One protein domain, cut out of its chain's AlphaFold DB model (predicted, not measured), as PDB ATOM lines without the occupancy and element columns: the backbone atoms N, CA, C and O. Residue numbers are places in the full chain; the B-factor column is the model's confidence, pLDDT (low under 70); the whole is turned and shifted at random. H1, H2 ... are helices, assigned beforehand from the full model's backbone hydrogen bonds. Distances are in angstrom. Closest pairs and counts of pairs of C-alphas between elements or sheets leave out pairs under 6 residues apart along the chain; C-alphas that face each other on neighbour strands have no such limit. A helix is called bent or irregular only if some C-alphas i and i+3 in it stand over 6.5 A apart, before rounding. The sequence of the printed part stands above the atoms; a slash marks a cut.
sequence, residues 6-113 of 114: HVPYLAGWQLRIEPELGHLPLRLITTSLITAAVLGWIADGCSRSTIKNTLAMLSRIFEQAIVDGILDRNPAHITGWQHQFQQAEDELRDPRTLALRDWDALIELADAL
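Overview. This is residues 6 to 113 of the 114 residues of an uncharacterized protein of Kitasatospora kifunensis (UniProt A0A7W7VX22). Three helices, H3, H2 and H4, have nearly parallel axes, H2 lying between the other two and H3, the longest helix, running opposite to H2 and H4, while H1 crosses H3 almost at a right angle. From there the end of H4 leads out into a tail with H5 at the far end; residues 90 to 99 and 101 to 108 stick out free. The printed part has 108 residues with five named helices, H1 to H5 in chain order, and no named strand; the class is all helix. It is loose, with a radius of gyration of the C-alphas of 17.8 A and spans of 59 by 29 by 22 A.

Along the chain. H3 is residues 48 to 67, 28.5 A long, from C-alpha 48 at (229.934, 146.832, 94.545). H2 is residues 31 to 43, 18.5 A, and H4 residues 81 to 93, 18.3 A. H1 is residues 6 to 21, 20.2 A, from C-alpha 6 at (232.540, 130.734, 100.505). H1 has a kink of 30 degrees near residue 13 and is irregular, but only just: C-alphas 15 and 18 are 6.9 A apart. H5 is residues 103 to 112, ending at C-alpha 112 at (246.987, 171.504, 81.610).

Arrangement. H3, with residues 50 to 58 alone, touches H1, about perpendicular at 75 degrees; the closest C-alphas, of Gly 12 and Thr 54, are 4.7 A apart. H2 and H3 form a helical hairpin at a shallow tilt of 19 degrees, opposite ways; they only just touch, with 3 pairs of C-alphas within 8 A, the closest those of Val 38 and Ile 51, 7.0 A. H2 touches H4 at a shallow tilt of 17 degrees, the same way, closest at the C-alphas of Ile 42 and Phe 85, 6.2 A. H5 is apart from the other four helices. Every O i to N i+4 pair is within hydrogen-bond range in H2, H3, H4 and H5, and 10 of 12 in H1.

Size, cuts and confidence. The farthest C-alphas, of Asp 68 and Asp 104, are 59.4 A apart. The printed part has no cut. The link from H3 to H4 is long, with 13 residues. Mean pLDDT of the printed part is 90.9; residue 6 and residues 95 to 98 are under 70.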
ATOM      1  N   HIS A   6     231.076 130.755 100.397       69.81
ATOM      2  CA  HIS A   6     232.540 130.734 100.505       69.81
ATOM      3  C   HIS A   6     233.251 131.151  99.205       69.81
ATOM      4  O   HIS A   6     234.363 131.675  99.233       69.81
ATOM      5  N   VAL A   7     232.603 130.957  98.052       74.19
ATOM      6  CA  VAL A   7     233.208 131.202  96.733       74.19
ATOM      7  C   VAL A   7     233.548 132.685  96.500       74.19
ATOM      8  O   VAL A   7     234.688 132.968  96.128       74.19
ATOM      9  N   PRO A   8     232.649 133.658  96.765       75.31
ATOM     10  CA  PRO A   8     232.970 135.081  96.620       75.31
ATOM     11  C   PRO A   8     234.103 135.544  97.539       75.31
ATOM     12  O   PRO A   8     234.886 136.413  97.165       75.31
ATOM     13  N   TYR A   9     234.193 134.957  98.731       78.56
ATOM     14  CA  TYR A   9     235.234 135.246  99.709       78.56
ATOM     15  C   TYR A   9     236.608 134.786  99.207       78.56
ATOM     16  O   TYR A   9     237.532 135.594  99.146       78.56
ATOM     17  N   LEU A  10     236.730 133.533  98.757       84.69
ATOM     18  CA  LEU A  10     237.979 133.026  98.178       84.69
ATOM     19  C   LEU A  10     238.407 133.792  96.923       84.69
ATOM     20  O   LEU A  10     239.591 134.069  96.754       84.69
ATOM     21  N   ALA A  11     237.458 134.172  96.065       87.44
ATOM     22  CA  ALA A  11     237.758 134.986  94.891       87.44
ATOM     23  C   ALA A  11     238.295 136.375  95.281       87.44
ATOM     24  O   ALA A  11     239.202 136.890  94.631       87.44
ATOM     25  N   GLY A  12     237.761 136.978  96.350       88.69
ATOM     26  CA  GLY A  12     238.295 138.215  96.926       88.69
ATOM     27  C   GLY A  12     239.725 138.047  97.446       88.69
ATOM     28  O   GLY A  12     240.570 138.901  97.192       88.69
ATOM     29  N   TRP A  13     240.022 136.922  98.101       92.00
ATOM     30  CA  TRP A  13     241.380 136.607  98.549       92.00
ATOM     31  C   TRP A  13     242.364 136.495  97.379       92.00
ATOM     32  O   TRP A  13     243.295 137.290  97.277       92.00
ATOM     33  N   GLN A  14     242.117 135.541  96.478       92.69
ATOM     34  CA  GLN A  14     243.071 135.138  95.440       92.69
ATOM     35  C   GLN A  14     243.314 136.224  94.394       92.69
ATOM     36  O   GLN A  14     244.421 136.351  93.884       92.69
ATOM     37  N   LEU A  15     242.277 136.985  94.038       94.06
ATOM     38  CA  LEU A  15     242.364 137.941  92.935       94.06
ATOM     39  C   LEU A  15     242.732 139.355  93.384       94.06
ATOM     40  O   LEU A  15     243.007 140.183  92.525       94.06
ATOM     41  N   ARG A  16     242.658 139.663  94.686       94.56
ATOM     42  CA  ARG A  16     242.780 141.046  95.180       94.56
ATOM     43  C   ARG A  16     243.661 141.141  96.414       94.56
ATOM     44  O   ARG A  16     244.722 141.751  96.360       94.56
ATOM     45  N   ILE A  17     243.263 140.494  97.512       94.44
ATOM     46  CA  ILE A  17     243.969 140.641  98.794       94.44
ATOM     47  C   ILE A  17     245.393 140.094  98.707       94.44
ATOM     48  O   ILE A  17     246.336 140.794  99.061       94.44
ATOM     49  N   GLU A  18     245.560 138.852  98.258       94.44
ATOM     50  CA  GLU A  18     246.875 138.215  98.202       94.44
ATOM     51  C   GLU A  18     247.825 138.920  97.214       94.44
ATOM     52  O   GLU A  18     248.933 139.261  97.636       94.44
ATOM     53  N   PRO A  19     247.417 139.237  95.967       94.69
ATOM     54  CA  PRO A  19     248.277 139.964  95.033       94.69
ATOM     55  C   PRO A  19     248.697 141.359  95.519       94.69
ATOM     56  O   PRO A  19     249.868 141.717  95.404       94.69
ATOM     57  N   GLU A  20     247.774 142.149  96.078       93.69
ATOM     58  CA  GLU A  20     248.054 143.552  96.420       93.69
ATOM     59  C   GLU A  20     248.617 143.749  97.826       93.69
ATOM     60  O   GLU A  20     249.459 144.618  98.035       93.69
ATOM     61  N   LEU A  21     248.154 142.967  98.801       94.44
ATOM     62  CA  LEU A  21     248.460 143.170 100.220       94.44
ATOM     63  C   LEU A  21     249.163 141.967 100.857       94.44
ATOM     64  O   LEU A  21     249.768 142.115 101.916       94.44
ATOM     65  N   GLY A  22     249.114 140.784 100.236       93.19
ATOM     66  CA  GLY A  22     249.605 139.533 100.827       93.19
ATOM     67  C   GLY A  22     251.116 139.489 101.064       93.19
ATOM     68  O   GLY A  22     251.589 138.734 101.909       93.19
ATOM     69  N   HIS A  23     251.877 140.333 100.367       94.12
ATOM     70  CA  HIS A  23     253.318 140.476 100.566       94.12
ATOM     71  C   HIS A  23     253.680 141.417 101.732       94.12
ATOM     72  O   HIS A  23     254.854 141.526 102.093       94.12
ATOM     73  N   LEU A  24     252.696 142.105 102.324       95.81
ATOM     74  CA  LEU A  24     252.900 143.040 103.424       95.81
ATOM     75  C   LEU A  24     252.616 142.368 104.777       95.81
ATOM     76  O   LEU A  24     251.591 141.707 104.951       95.81
ATOM     77  N   PRO A  25     253.463 142.594 105.795       95.12
ATOM     78  CA  PRO A  25     253.110 142.277 107.172       95.12
ATOM     79  C   PRO A  25     251.835 143.022 107.591       95.12
ATOM     80  O   PRO A  25     251.715 144.220 107.331       95.12
ATOM     81  N   LEU A  26     250.938 142.369 108.343       94.19
ATOM     82  CA  LEU A  26     249.673 142.974 108.806       94.19
ATOM     83  C   LEU A  26     249.868 144.322 109.521       94.19
ATOM     84  O   LEU A  26     249.047 145.221 109.379       94.19
ATOM     85  N   ARG A  27     250.979 144.483 110.252       95.44
ATOM     86  CA  ARG A  27     251.341 145.723 110.965       95.44
ATOM     87  C   ARG A  27     251.638 146.910 110.045       95.44
ATOM     88  O   ARG A  27     251.601 148.042 110.512       95.44
ATOM     89  N   LEU A  28     251.957 146.660 108.775       96.19
ATOM     90  CA  LEU A  28     252.243 147.697 107.782       96.19
ATOM     91  C   LEU A  28     251.028 148.036 106.915       96.19
ATOM     92  O   LEU A  28     251.064 149.033 106.196       96.19
ATOM     93  N   ILE A  29     249.950 147.250 106.983       96.69
ATOM     94  CA  ILE A  29     248.741 147.527 106.211       96.69
ATOM     95  C   ILE A  29     247.954 148.636 106.911       96.69
ATOM     96  O   ILE A  29     247.373 148.450 107.980       96.69
ATOM     97  N   THR A  30     247.937 149.809 106.289       96.19
ATOM     98  CA  THR A  30     247.243 150.995 106.795       96.19
ATOM     99  C   THR A  30     245.874 151.158 106.145       96.19
ATOM    100  O   THR A  30     245.611 150.647 105.056       96.19
ATOM    101  N   THR A  31     245.005 151.945 106.781       97.00
ATOM    102  CA  THR A  31     243.719 152.375 106.206       97.00
ATOM    103  C   THR A  31     243.905 153.007 104.825       97.00
ATOM    104  O   THR A  31     243.145 152.705 103.914       97.00
ATOM    105  N   SER A  32     244.945 153.827 104.634       95.44
ATOM    106  CA  SER A  32     245.238 154.459 103.342       95.44
ATOM    107  C   SER A  32     245.603 153.451 102.251       95.44
ATOM    108  O   SER A  32     245.160 153.625 101.119       95.44
ATOM    109  N   LEU A  33     246.350 152.387 102.577       96.62
ATOM    110  CA  LEU A  33     246.658 151.312 101.624       96.62
ATOM    111  C   LEU A  33     245.399 150.547 101.213       96.62
ATOM    112  O   LEU A  33     245.194 150.300 100.029       96.62
ATOM    113  N   ILE A  34     244.523 150.231 102.170       97.00
ATOM    114  CA  ILE A  34     243.252 149.552 101.878       97.00
ATOM    115  C   ILE A  34     242.340 150.452 101.039       97.00
ATOM    116  O   ILE A  34     241.717 149.978 100.093       97.00
ATOM    117  N   THR A  35     242.275 151.751 101.337       96.94
ATOM    118  CA  THR A  35     241.520 152.703 100.514       96.94
ATOM    119  C   THR A  35     242.066 152.756  99.087       96.94
ATOM    120  O   THR A  35     241.276 152.702  98.150       96.94
ATOM    121  N   ALA A  36     243.388 152.818  98.906       96.00
ATOM    122  CA  ALA A  36     244.004 152.828  97.580       96.00
ATOM    123  C   ALA A  36     243.704 151.540  96.792       96.00
ATOM    124  O   ALA A  36     243.287 151.627  95.640       96.00
ATOM    125  N   ALA A  37     243.822 150.373  97.433       96.88
ATOM    126  CA  ALA A  37     243.442 149.079  96.862       96.88
ATOM    127  C   ALA A  37     241.975 149.068  96.400       96.88
ATOM    128  O   ALA A  37     241.664 148.724  95.264       96.88
ATOM    129  N   VAL A  38     241.061 149.545  97.252       97.31
ATOM    130  CA  VAL A  38     239.636 149.629  96.908       97.31
ATOM    131  C   VAL A  38     239.395 150.543  95.714       97.31
ATOM    132  O   VAL A  38     238.629 150.164  94.834       97.31
ATOM    133  N   LEU A  39     240.037 151.711  95.650       95.94
ATOM    134  CA  LEU A  39     239.927 152.597  94.487       95.94
ATOM    135  C   LEU A  39     240.463 151.928  93.210       95.94
ATOM    136  O   LEU A  39     239.833 152.056  92.164       95.94
ATOM    137  N   GLY A  40     241.552 151.159  93.307       95.81
ATOM    138  CA  GLY A  40     242.053 150.321  92.214       95.81
ATOM    139  C   GLY A  40     241.006 149.315  91.731       95.81
ATOM    140  O   GLY A  40     240.671 149.291  90.553       95.81
ATOM    141  N   TRP A  41     240.370 148.575  92.645       96.12
ATOM    142  CA  TRP A  41     239.319 147.615  92.279       96.12
ATOM    143  C   TRP A  41     238.101 148.275  91.630       96.12
ATOM    144  O   TRP A  41     237.460 147.659  90.776       96.12
ATOM    145  N   ILE A  42     237.755 149.501  92.041       95.44
ATOM    146  CA  ILE A  42     236.699 150.294  91.396       95.44
ATOM    147  C   ILE A  42     237.103 150.612  89.953       95.44
ATOM    148  O   ILE A  42     236.308 150.375  89.045       95.44
ATOM    149  N   ALA A  43     238.333 151.086  89.741       93.06
ATOM    150  CA  ALA A  43     238.865 151.383  88.412       93.06
ATOM    151  C   ALA A  43     238.942 150.131  87.514       93.06
ATOM    152  O   ALA A  43     238.641 150.211  86.326       93.06
ATOM    153  N   ASP A  44     239.226 148.963  88.095       92.88
ATOM    154  CA  ASP A  44     239.207 147.663  87.408       92.88
ATOM    155  C   ASP A  44     237.782 147.157  87.087       92.88
ATOM    156  O   ASP A  44     237.603 146.058  86.553       92.88
ATOM    157  N   GLY A  45     236.740 147.921  87.436       92.44
ATOM    158  CA  GLY A  45     235.346 147.580  87.157       92.44
ATOM    159  C   GLY A  45     234.768 146.504  88.081       92.44
ATOM    160  O   GLY A  45     233.792 145.833  87.732       92.44
ATOM    161  N   CYS A  46     235.348 146.297  89.269       94.12
ATOM    162  CA  CYS A  46     234.796 145.348  90.233       94.12
ATOM    163  C   CYS A  46     233.419 145.807  90.716       94.12
ATOM    164  O   CYS A  46     233.249 146.938  91.156       94.12
ATOM    165  N   SER A  47     232.443 144.897  90.741       93.75
ATOM    166  CA  SER A  47     231.107 145.228  91.243       93.75
ATOM    167  C   SER A  47     231.114 145.633  92.726       93.75
ATOM    168  O   SER A  47     231.938 145.165  93.524       93.75
ATOM    169  N   ARG A  48     230.111 146.418  93.143       94.88
ATOM    170  CA  ARG A  48     229.934 146.832  94.545       94.88
ATOM    171  C   ARG A  48     229.913 145.660  95.528       94.88
ATOM    172  O   ARG A  48     230.447 145.767  96.632       94.88
ATOM    173  N   SER A  49     229.270 144.550  95.158       92.00
ATOM    174  CA  SER A  49     229.178 143.358  96.010       92.00
ATOM    175  C   SER A  49     230.524 142.642  96.120       92.00
ATOM    176  O   SER A  49     230.877 142.201  97.212       92.00
ATOM    177  N   THR A  50     231.313 142.603  95.043       94.38
ATOM    178  CA  THR A  50     232.688 142.084  95.052       94.38
ATOM    179  C   THR A  50     233.570 142.869  96.021       94.38
ATOM    180  O   THR A  50     234.225 142.266  96.875       94.38
ATOM    181  N   ILE A  51     233.538 144.203  95.949       95.44
ATOM    182  CA  ILE A  51     234.317 145.076  96.842       95.44
ATOM    183  C   ILE A  51     233.874 144.878  98.294       95.44
ATOM    184  O   ILE A  51     234.701 144.637  99.172       95.44
ATOM    185  N   LYS A  52     232.559 144.891  98.550       93.62
ATOM    186  CA  LYS A  52     232.002 144.686  99.895       93.62
ATOM    187  C   LYS A  52     232.413 143.338 100.496       93.62
ATOM    188  O   LYS A  52     232.791 143.293 101.663       93.62
ATOM    189  N   ASN A  53     232.340 142.255  99.725       92.56
ATOM    190  CA  ASN A  53     232.703 140.917 100.201       92.56
ATOM    191  C   ASN A  53     234.207 140.808 100.487       92.56
ATOM    192  O   ASN A  53     234.600 140.222 101.494       92.56
ATOM    193  N   THR A  54     235.038 141.426  99.644       94.81
ATOM    194  CA  THR A  54     236.497 141.474  99.837       94.81
ATOM    195  C   THR A  54     236.855 142.269 101.099       94.81
ATOM    196  O   THR A  54     237.615 141.790 101.939       94.81
ATOM    197  N   LEU A  55     236.231 143.436 101.309       95.81
ATOM    198  CA  LEU A  55     236.398 144.232 102.532       95.81
ATOM    199  C   LEU A  55     235.905 143.507 103.787       95.81
ATOM    200  O   LEU A  55     236.545 143.596 104.831       95.81
ATOM    201  N   ALA A  56     234.796 142.770 103.701       93.12
ATOM    202  CA  ALA A  56     234.302 141.977 104.823       93.12
ATOM    203  C   ALA A  56     235.317 140.903 105.240       93.12
ATOM    204  O   ALA A  56     235.541 140.715 106.434       93.12
ATOM    205  N   MET A  57     235.980 140.249 104.280       92.88
ATOM    206  CA  MET A  57     237.065 139.313 104.579       92.88
ATOM    207  C   MET A  57     238.252 140.005 105.257       92.88
ATOM    208  O   MET A  57     238.696 139.537 106.304       92.88
ATOM    209  N   LEU A  58     238.736 141.126 104.709       94.94
ATOM    210  CA  LEU A  58     239.821 141.894 105.333       94.94
ATOM    211  C   LEU A  58     239.462 142.316 106.759       94.94
ATOM    212  O   LEU A  58     240.273 142.143 107.666       94.94
ATOM    213  N   SER A  59     238.234 142.793 106.976       96.00
ATOM    214  CA  SER A  59     237.749 143.152 108.310       96.00
ATOM    215  C   SER A  59     237.887 141.989 109.284       96.00
ATOM    216  O   SER A  59     238.399 142.184 110.378       96.00
ATOM    217  N   ARG A  60     237.518 140.768 108.874       94.94
ATOM    218  CA  ARG A  60     237.623 139.571 109.723       94.94
ATOM    219  C   ARG A  60     239.065 139.181 110.031       94.94
ATOM    220  O   ARG A  60     239.354 138.803 111.162       94.94
ATOM    221  N   ILE A  61     239.969 139.305 109.060       94.75
ATOM    222  CA  ILE A  61     241.403 139.045 109.265       94.75
ATOM    223  C   ILE A  61     241.976 140.019 110.300       94.75
ATOM    224  O   ILE A  61     242.671 139.606 111.227       94.75
ATOM    225  N   PHE A  62     241.658 141.310 110.180       97.44
ATOM    226  CA  PHE A  62     242.145 142.317 111.119       97.44
ATOM    227  C   PHE A  62     241.459 142.252 112.484       97.44
ATOM    228  O   PHE A  62     242.117 142.486 113.492       97.44
ATOM    229  N   GLU A  63     240.178 141.889 112.544       97.81
ATOM    230  CA  GLU A  63     239.490 141.571 113.800       97.81
ATOM    231  C   GLU A  63     240.216 140.439 114.541       97.81
ATOM    232  O   GLU A  63     240.501 140.584 115.728       97.81
ATOM    233  N   GLN A  64     240.597 139.363 113.843       97.31
ATOM    234  CA  GLN A  64     241.370 138.275 114.447       97.31
ATOM    235  C   GLN A  64     242.756 138.748 114.910       97.31
ATOM    236  O   GLN A  64     243.166 138.448 116.025       97.31
ATOM    237  N   ALA A  65     243.447 139.562 114.110       97.25
ATOM    238  CA  ALA A  65     244.740 140.126 114.496       97.25
ATOM    239  C   ALA A  65     244.658 141.015 115.754       97.25
ATOM    240  O   ALA A  65     245.619 141.082 116.518       97.25
ATOM    241  N   ILE A  66     243.528 141.688 115.988       98.19
ATOM    242  CA  ILE A  66     243.288 142.444 117.227       98.19
ATOM    243  C   ILE A  66     243.080 141.496 118.406       98.19
ATOM    244  O   ILE A  66     243.668 141.706 119.465       98.19
ATOM    245  N   VAL A  67     242.284 140.437 118.221       98.06
ATOM    246  CA  VAL A  67     242.084 139.397 119.246       98.06
ATOM    247  C   VAL A  67     243.419 138.761 119.648       98.06
ATOM    248  O   VAL A  67     243.661 138.546 120.833       98.06
ATOM    249  N   ASP A  68     244.313 138.548 118.683       97.75
ATOM    250  CA  ASP A  68     245.646 137.976 118.901       97.75
ATOM    251  C   ASP A  68     246.671 138.997 119.444       97.75
ATOM    252  O   ASP A  68     247.846 138.671 119.625       97.75
ATOM    253  N   GLY A  69     246.265 140.250 119.690       96.88
ATOM    254  CA  GLY A  69     247.139 141.310 120.208       96.88
ATOM    255  C   GLY A  69     248.199 141.799 119.211       96.88
ATOM    256  O   GLY A  69     249.207 142.398 119.596       96.88
ATOM    257  N   ILE A  70     248.011 141.537 117.917       96.56
ATOM    258  CA  ILE A  70     248.917 141.978 116.850       96.56
ATOM    259  C   ILE A  70     248.652 143.446 116.500       96.56
ATOM    260  O   ILE A  70     249.598 144.183 116.213       96.56
ATOM    261  N   LEU A  71     247.390 143.876 116.525       96.88
ATOM    262  CA  LEU A  71     246.960 145.229 116.173       96.88
ATOM    263  C   LEU A  71     246.028 145.810 117.236       96.88
ATOM    264  O   LEU A  71     245.258 145.085 117.852       96.88
ATOM    265  N   ASP A  72     246.028 147.136 117.373       96.06
ATOM    266  CA  ASP A  72     245.125 147.838 118.297       96.06
ATOM    267  C   ASP A  72     243.806 148.271 117.638       96.06
ATOM    268  O   ASP A  72     242.824 148.581 118.315       96.06
ATOM    269  N   ARG A  73     243.784 148.378 116.303       95.44
ATOM    270  CA  ARG A  73     242.645 148.892 115.527       95.44
ATOM    271  C   ARG A  73     242.531 148.169 114.197       95.44
ATOM    272  O   ARG A  73     243.533 147.730 113.642       95.44
ATOM    273  N   ASN A  74     241.311 148.107 113.671       96.81
ATOM    274  CA  ASN A  74     241.033 147.492 112.380       96.81
ATOM    275  C   ASN A  74     241.207 148.528 111.252       96.81
ATOM    276  O   ASN A  74     240.370 149.430 111.141       96.81
ATOM    277  N   PRO A  75     242.249 148.425 110.404       96.69
ATOM    278  CA  PRO A  75     242.462 149.369 109.311       96.69
ATOM    279  C   PRO A  75     241.431 149.230 108.180       96.69
ATOM    280  O   PRO A  75     241.276 150.176 107.409       96.69
ATOM    281  N   ALA A  76     240.709 148.104 108.083       96.31
ATOM    282  CA  ALA A  76     239.721 147.848 107.029       96.31
ATOM    283  C   ALA A  76     238.377 148.566 107.242       96.31
ATOM    284  O   ALA A  76     237.511 148.526 106.366       96.31
ATOM    285  N   HIS A  77     238.192 149.256 108.371       93.75
ATOM    286  CA  HIS A  77     237.033 150.120 108.607       93.75
ATOM    287  C   HIS A  77     237.169 151.449 107.844       93.75
ATOM    288  O   HIS A  77     237.313 152.520 108.435       93.75
ATOM    289  N   ILE A  78     237.129 151.375 106.514       94.25
ATOM    290  CA  ILE A  78     237.205 152.535 105.623       94.25
ATOM    291  C   ILE A  78     235.810 153.102 105.321       94.25
ATOM    292  O   ILE A  78     234.827 152.370 105.174       94.25
ATOM    293  N   THR A  79     235.719 154.422 105.189       92.06
ATOM    294  CA  THR A  79     234.495 155.148 104.819       92.06
ATOM    295  C   THR A  79     234.657 155.809 103.446       92.06
ATOM    296  O   THR A  79     235.738 155.797 102.863       92.06
ATOM    297  N   GLY A  80     233.575 156.337 102.869       92.38
ATOM    298  CA  GLY A  80     233.623 157.123 101.624       92.38
ATOM    299  C   GLY A  80     233.755 156.326 100.317       92.38
ATOM    300  O   GLY A  80     233.280 156.793  99.288       92.38
ATOM    301  N   TRP A  81     234.283 155.098 100.336       94.94
ATOM    302  CA  TRP A  81     234.465 154.291  99.115       94.94
ATOM    303  C   TRP A  81     233.162 154.009  98.347       94.94
ATOM    304  O   TRP A  81     233.177 153.874  97.131       94.94
ATOM    305  N   GLN A  82     232.018 153.943  99.036       94.88
ATOM    306  CA  GLN A  82     230.720 153.742  98.383       94.88
ATOM    307  C   GLN A  82     230.312 154.939  97.523       94.88
ATOM    308  O   GLN A  82     229.679 154.754  96.490       94.88
ATOM    309  N   HIS A  83     230.675 156.150  97.949       94.50
ATOM    310  CA  HIS A  83     230.459 157.360  97.164       94.50
ATOM    311  C   HIS A  83     231.377 157.370  95.943       94.50
ATOM    312  O   HIS A  83     230.914 157.641  94.846       94.50
ATOM    313  N   GLN A  84     232.647 156.996  96.122       93.06
ATOM    314  CA  GLN A  84     233.609 156.859  95.021       93.06
ATOM    315  C   GLN A  84     233.138 155.832  93.983       93.06
ATOM    316  O   GLN A  84     233.196 156.087  92.786       93.06
ATOM    317  N   PHE A  85     232.586 154.701  94.434       93.94
ATOM    318  CA  PHE A  85     231.981 153.710  93.545       93.94
ATOM    319  C   PHE A  85     230.787 154.286  92.775       93.94
ATOM    320  O   PHE A  85     230.682 154.078  91.573       93.94
ATOM    321  N   GLN A  86     229.904 155.024  93.455       92.19
ATOM    322  CA  GLN A  86     228.751 155.651  92.808       92.19
ATOM    323  C   GLN A  86     229.185 156.672  91.752       92.19
ATOM    324  O   GLN A  86     228.642 156.660  90.657       92.19
ATOM    325  N   GLN A  87     230.187 157.502  92.054       89.69
ATOM    326  CA  GLN A  87     230.752 158.450  91.092       89.69
ATOM    327  C   GLN A  87     231.278 157.725  89.850       89.69
ATOM    328  O   GLN A  87     230.890 158.079  88.744       89.69
ATOM    329  N   ALA A  88     232.058 156.656  90.026       88.19
ATOM    330  CA  ALA A  88     232.556 155.858  88.906       88.19
ATOM    331  C   ALA A  88     231.422 155.210  88.080       88.19
ATOM    332  O   ALA A  88     231.491 155.169  86.852       88.19
ATOM    333  N   GLU A  89     230.354 154.720  88.723       86.56
ATOM    334  CA  GLU A  89     229.172 154.206  88.009       86.56
ATOM    335  C   GLU A  89     228.417 155.304  87.250       86.56
ATOM    336  O   GLU A  89     227.941 155.059  86.138       86.56
ATOM    337  N   ASP A  90     228.281 156.489  87.843       85.50
ATOM    338  CA  ASP A  90     227.584 157.625  87.242       85.50
ATOM    339  C   ASP A  90     228.356 158.147  86.022       85.50
ATOM    340  O   ASP A  90     227.763 158.343  84.960       85.50
ATOM    341  N   GLU A  91     229.681 158.269  86.134       81.12
ATOM    342  CA  GLU A  91     230.595 158.601  85.034       81.12
ATOM    343  C   GLU A  91     230.491 157.593  83.880       81.12
ATOM    344  O   GLU A  91     230.419 157.979  82.711       81.12
ATOM    345  N   LEU A  92     230.406 156.294  84.195       80.75
ATOM    346  CA  LEU A  92     230.229 155.243  83.191       80.75
ATOM    347  C   LEU A  92     228.840 155.287  82.531       80.75
ATOM    348  O   LEU A  92     228.699 154.955  81.350       80.75
ATOM    349  N   ARG A  93     227.798 155.659  83.284       80.12
ATOM    350  CA  ARG A  93     226.409 155.712  82.801       80.12
ATOM    351  C   ARG A  93     226.130 156.953  81.958       80.12
ATOM    352  O   ARG A  93     225.318 156.867  81.032       80.12
ATOM    353  N   ASP A  94     226.783 158.072  82.253       79.75
ATOM    354  CA  ASP A  94     226.647 159.318  81.502       79.75
ATOM    355  C   ASP A  94     227.992 159.835  80.959       79.75
ATOM    356  O   ASP A  94     228.483 160.899  81.354       79.75
ATOM    357  N   PRO A  95     228.569 159.135  79.966       68.00
ATOM    358  CA  PRO A  95     229.823 159.559  79.356       68.00
ATOM    359  C   PRO A  95     229.683 160.879  78.580       68.00
ATOM    360  O   PRO A  95     230.689 161.490  78.231       68.00
ATOM    361  N   ARG A  96     228.454 161.344  78.292       64.56
ATOM    362  CA  ARG A  96     228.220 162.610  77.577       64.56
ATOM    363  C   ARG A  96     228.465 163.824  78.462       64.56
ATOM    364  O   ARG A  96     228.923 164.836  77.947       64.56
ATOM    365  N   THR A  97     228.208 163.716  79.764       69.81
ATOM    366  CA  THR A  97     228.538 164.777  80.728       69.81
ATOM    367  C   THR A  97     230.054 164.962  80.884       69.81
ATOM    368  O   THR A  97     230.507 166.052  81.220       69.81
ATOM    369  N   LEU A  98     230.842 163.934  80.556       67.19
ATOM    370  CA  LEU A  98     232.308 163.977  80.519       67.19
ATOM    371  C   LEU A  98     232.885 164.274  79.127       67.19
ATOM    372  O   LEU A  98     234.104 164.361  78.971       67.19
ATOM    373  N   ALA A  99     232.044 164.393  78.097       77.19
ATOM    374  CA  ALA A  99     232.526 164.635  76.749       77.19
ATOM    375  C   ALA A  99     233.078 166.059  76.637       77.19
ATOM    376  O   ALA A  99     232.410 167.038  76.977       77.19
ATOM    377  N   LEU A 100     234.295 166.177  76.109       80.56
ATOM    378  CA  LEU A 100     234.856 167.468  75.737       80.56
ATOM    379  C   LEU A 100     233.971 168.113  74.669       80.56
ATOM    380  O   LEU A 100     233.528 167.453  73.725       80.56
ATOM    381  N   ARG A 101     233.698 169.408  74.844       81.81
ATOM    382  CA  ARG A 101     232.778 170.156  73.979       81.81
ATOM    383  C   ARG A 101     233.255 170.187  72.527       81.81
ATOM    384  O   ARG A 101     232.438 170.084  71.616       81.81
ATOM    385  N   ASP A 102     234.558 170.367  72.327       83.00
ATOM    386  CA  ASP A 102     235.203 170.570  71.034       83.00
ATOM    387  C   ASP A 102     236.700 170.201  71.093       83.00
ATOM    388  O   ASP A 102     237.236 169.816  72.134       83.00
ATOM    389  N   TRP A 103     237.361 170.270  69.935       84.81
ATOM    390  CA  TRP A 103     238.789 169.978  69.791       84.81
ATOM    391  C   TRP A 103     239.676 170.965  70.563       84.81
ATOM    392  O   TRP A 103     240.721 170.571  71.073       84.81
ATOM    393  N   ASP A 104     239.242 172.218  70.706       89.56
ATOM    394  CA  ASP A 104     239.979 173.236  71.458       89.56
ATOM    395  C   ASP A 104     239.994 172.904  72.959       89.56
ATOM    396  O   ASP A 104     241.050 172.949  73.586       89.56
ATOM    397  N   ALA A 105     238.868 172.440  73.516       86.88
ATOM    398  CA  ALA A 105     238.793 171.952  74.895       86.88
ATOM    399  C   ALA A 105     239.699 170.730  75.151       86.88
ATOM    400  O   ALA A 105     240.192 170.550  76.265       86.88
ATOM    401  N   LEU A 106     239.940 169.890  74.135       84.19
ATOM    402  CA  LEU A 106     240.905 168.789  74.240       84.19
ATOM    403  C   LEU A 106     242.344 169.301  74.329       84.19
ATOM    404  O   LEU A 106     243.116 168.769  75.123       84.19
ATOM    405  N   ILE A 107     242.696 170.314  73.535       91.12
ATOM    406  CA  ILE A 107     244.032 170.920  73.562       91.12
ATOM    407  C   ILE A 107     244.268 171.621  74.906       91.12
ATOM    408  O   ILE A 107     245.297 171.379  75.528       91.12
ATOM    409  N   GLU A 108     243.300 172.399  75.404       89.19
ATOM    410  CA  GLU A 108     243.397 173.047  76.723       89.19
ATOM    411  C   GLU A 108     243.604 172.029  77.853       89.19
ATOM    412  O   GLU A 108     244.434 172.238  78.739       89.19
ATOM    413  N   LEU A 109     242.875 170.908  77.817       85.75
ATOM    414  CA  LEU A 109     243.049 169.842  78.801       85.75
ATOM    415  C   LEU A 109     244.428 169.179  78.682       85.75
ATOM    416  O   LEU A 109     245.053 168.895  79.703       85.75
ATOM    417  N   ALA A 110     244.898 168.920  77.460       86.06
ATOM    418  CA  ALA A 110     246.201 168.305  77.224       86.06
ATOM    419  C   ALA A 110     247.352 169.190  77.723       86.06
ATOM    420  O   ALA A 110     248.266 168.680  78.370       86.06
ATOM    421  N   ASP A 111     247.274 170.502  77.493       91.62
ATOM    422  CA  ASP A 111     248.268 171.468  77.968       91.62
ATOM    423  C   ASP A 111     248.259 171.609  79.499       91.62
ATOM    424  O   ASP A 111     249.301 171.852  80.100       91.62
ATOM    425  N   ALA A 112     247.107 171.425  80.152       86.56
ATOM    426  CA  ALA A 112     246.987 171.504  81.610       86.56
ATOM    427  C   ALA A 112     247.541 170.276  82.363       86.56
ATOM    428  O   ALA A 112     247.708 170.332  83.583       86.56
ATOM    429  N   LEU A 113     247.779 169.158  81.668       81.81
ATOM    430  CA  LEU A 113     248.270 167.898  82.246       81.81
ATOM    431  C   LEU A 113     249.803 167.734  82.152       81.81
ATOM    432  O   LEU A 113     250.319 166.696  82.579       81.81
TER     433      LEU A 113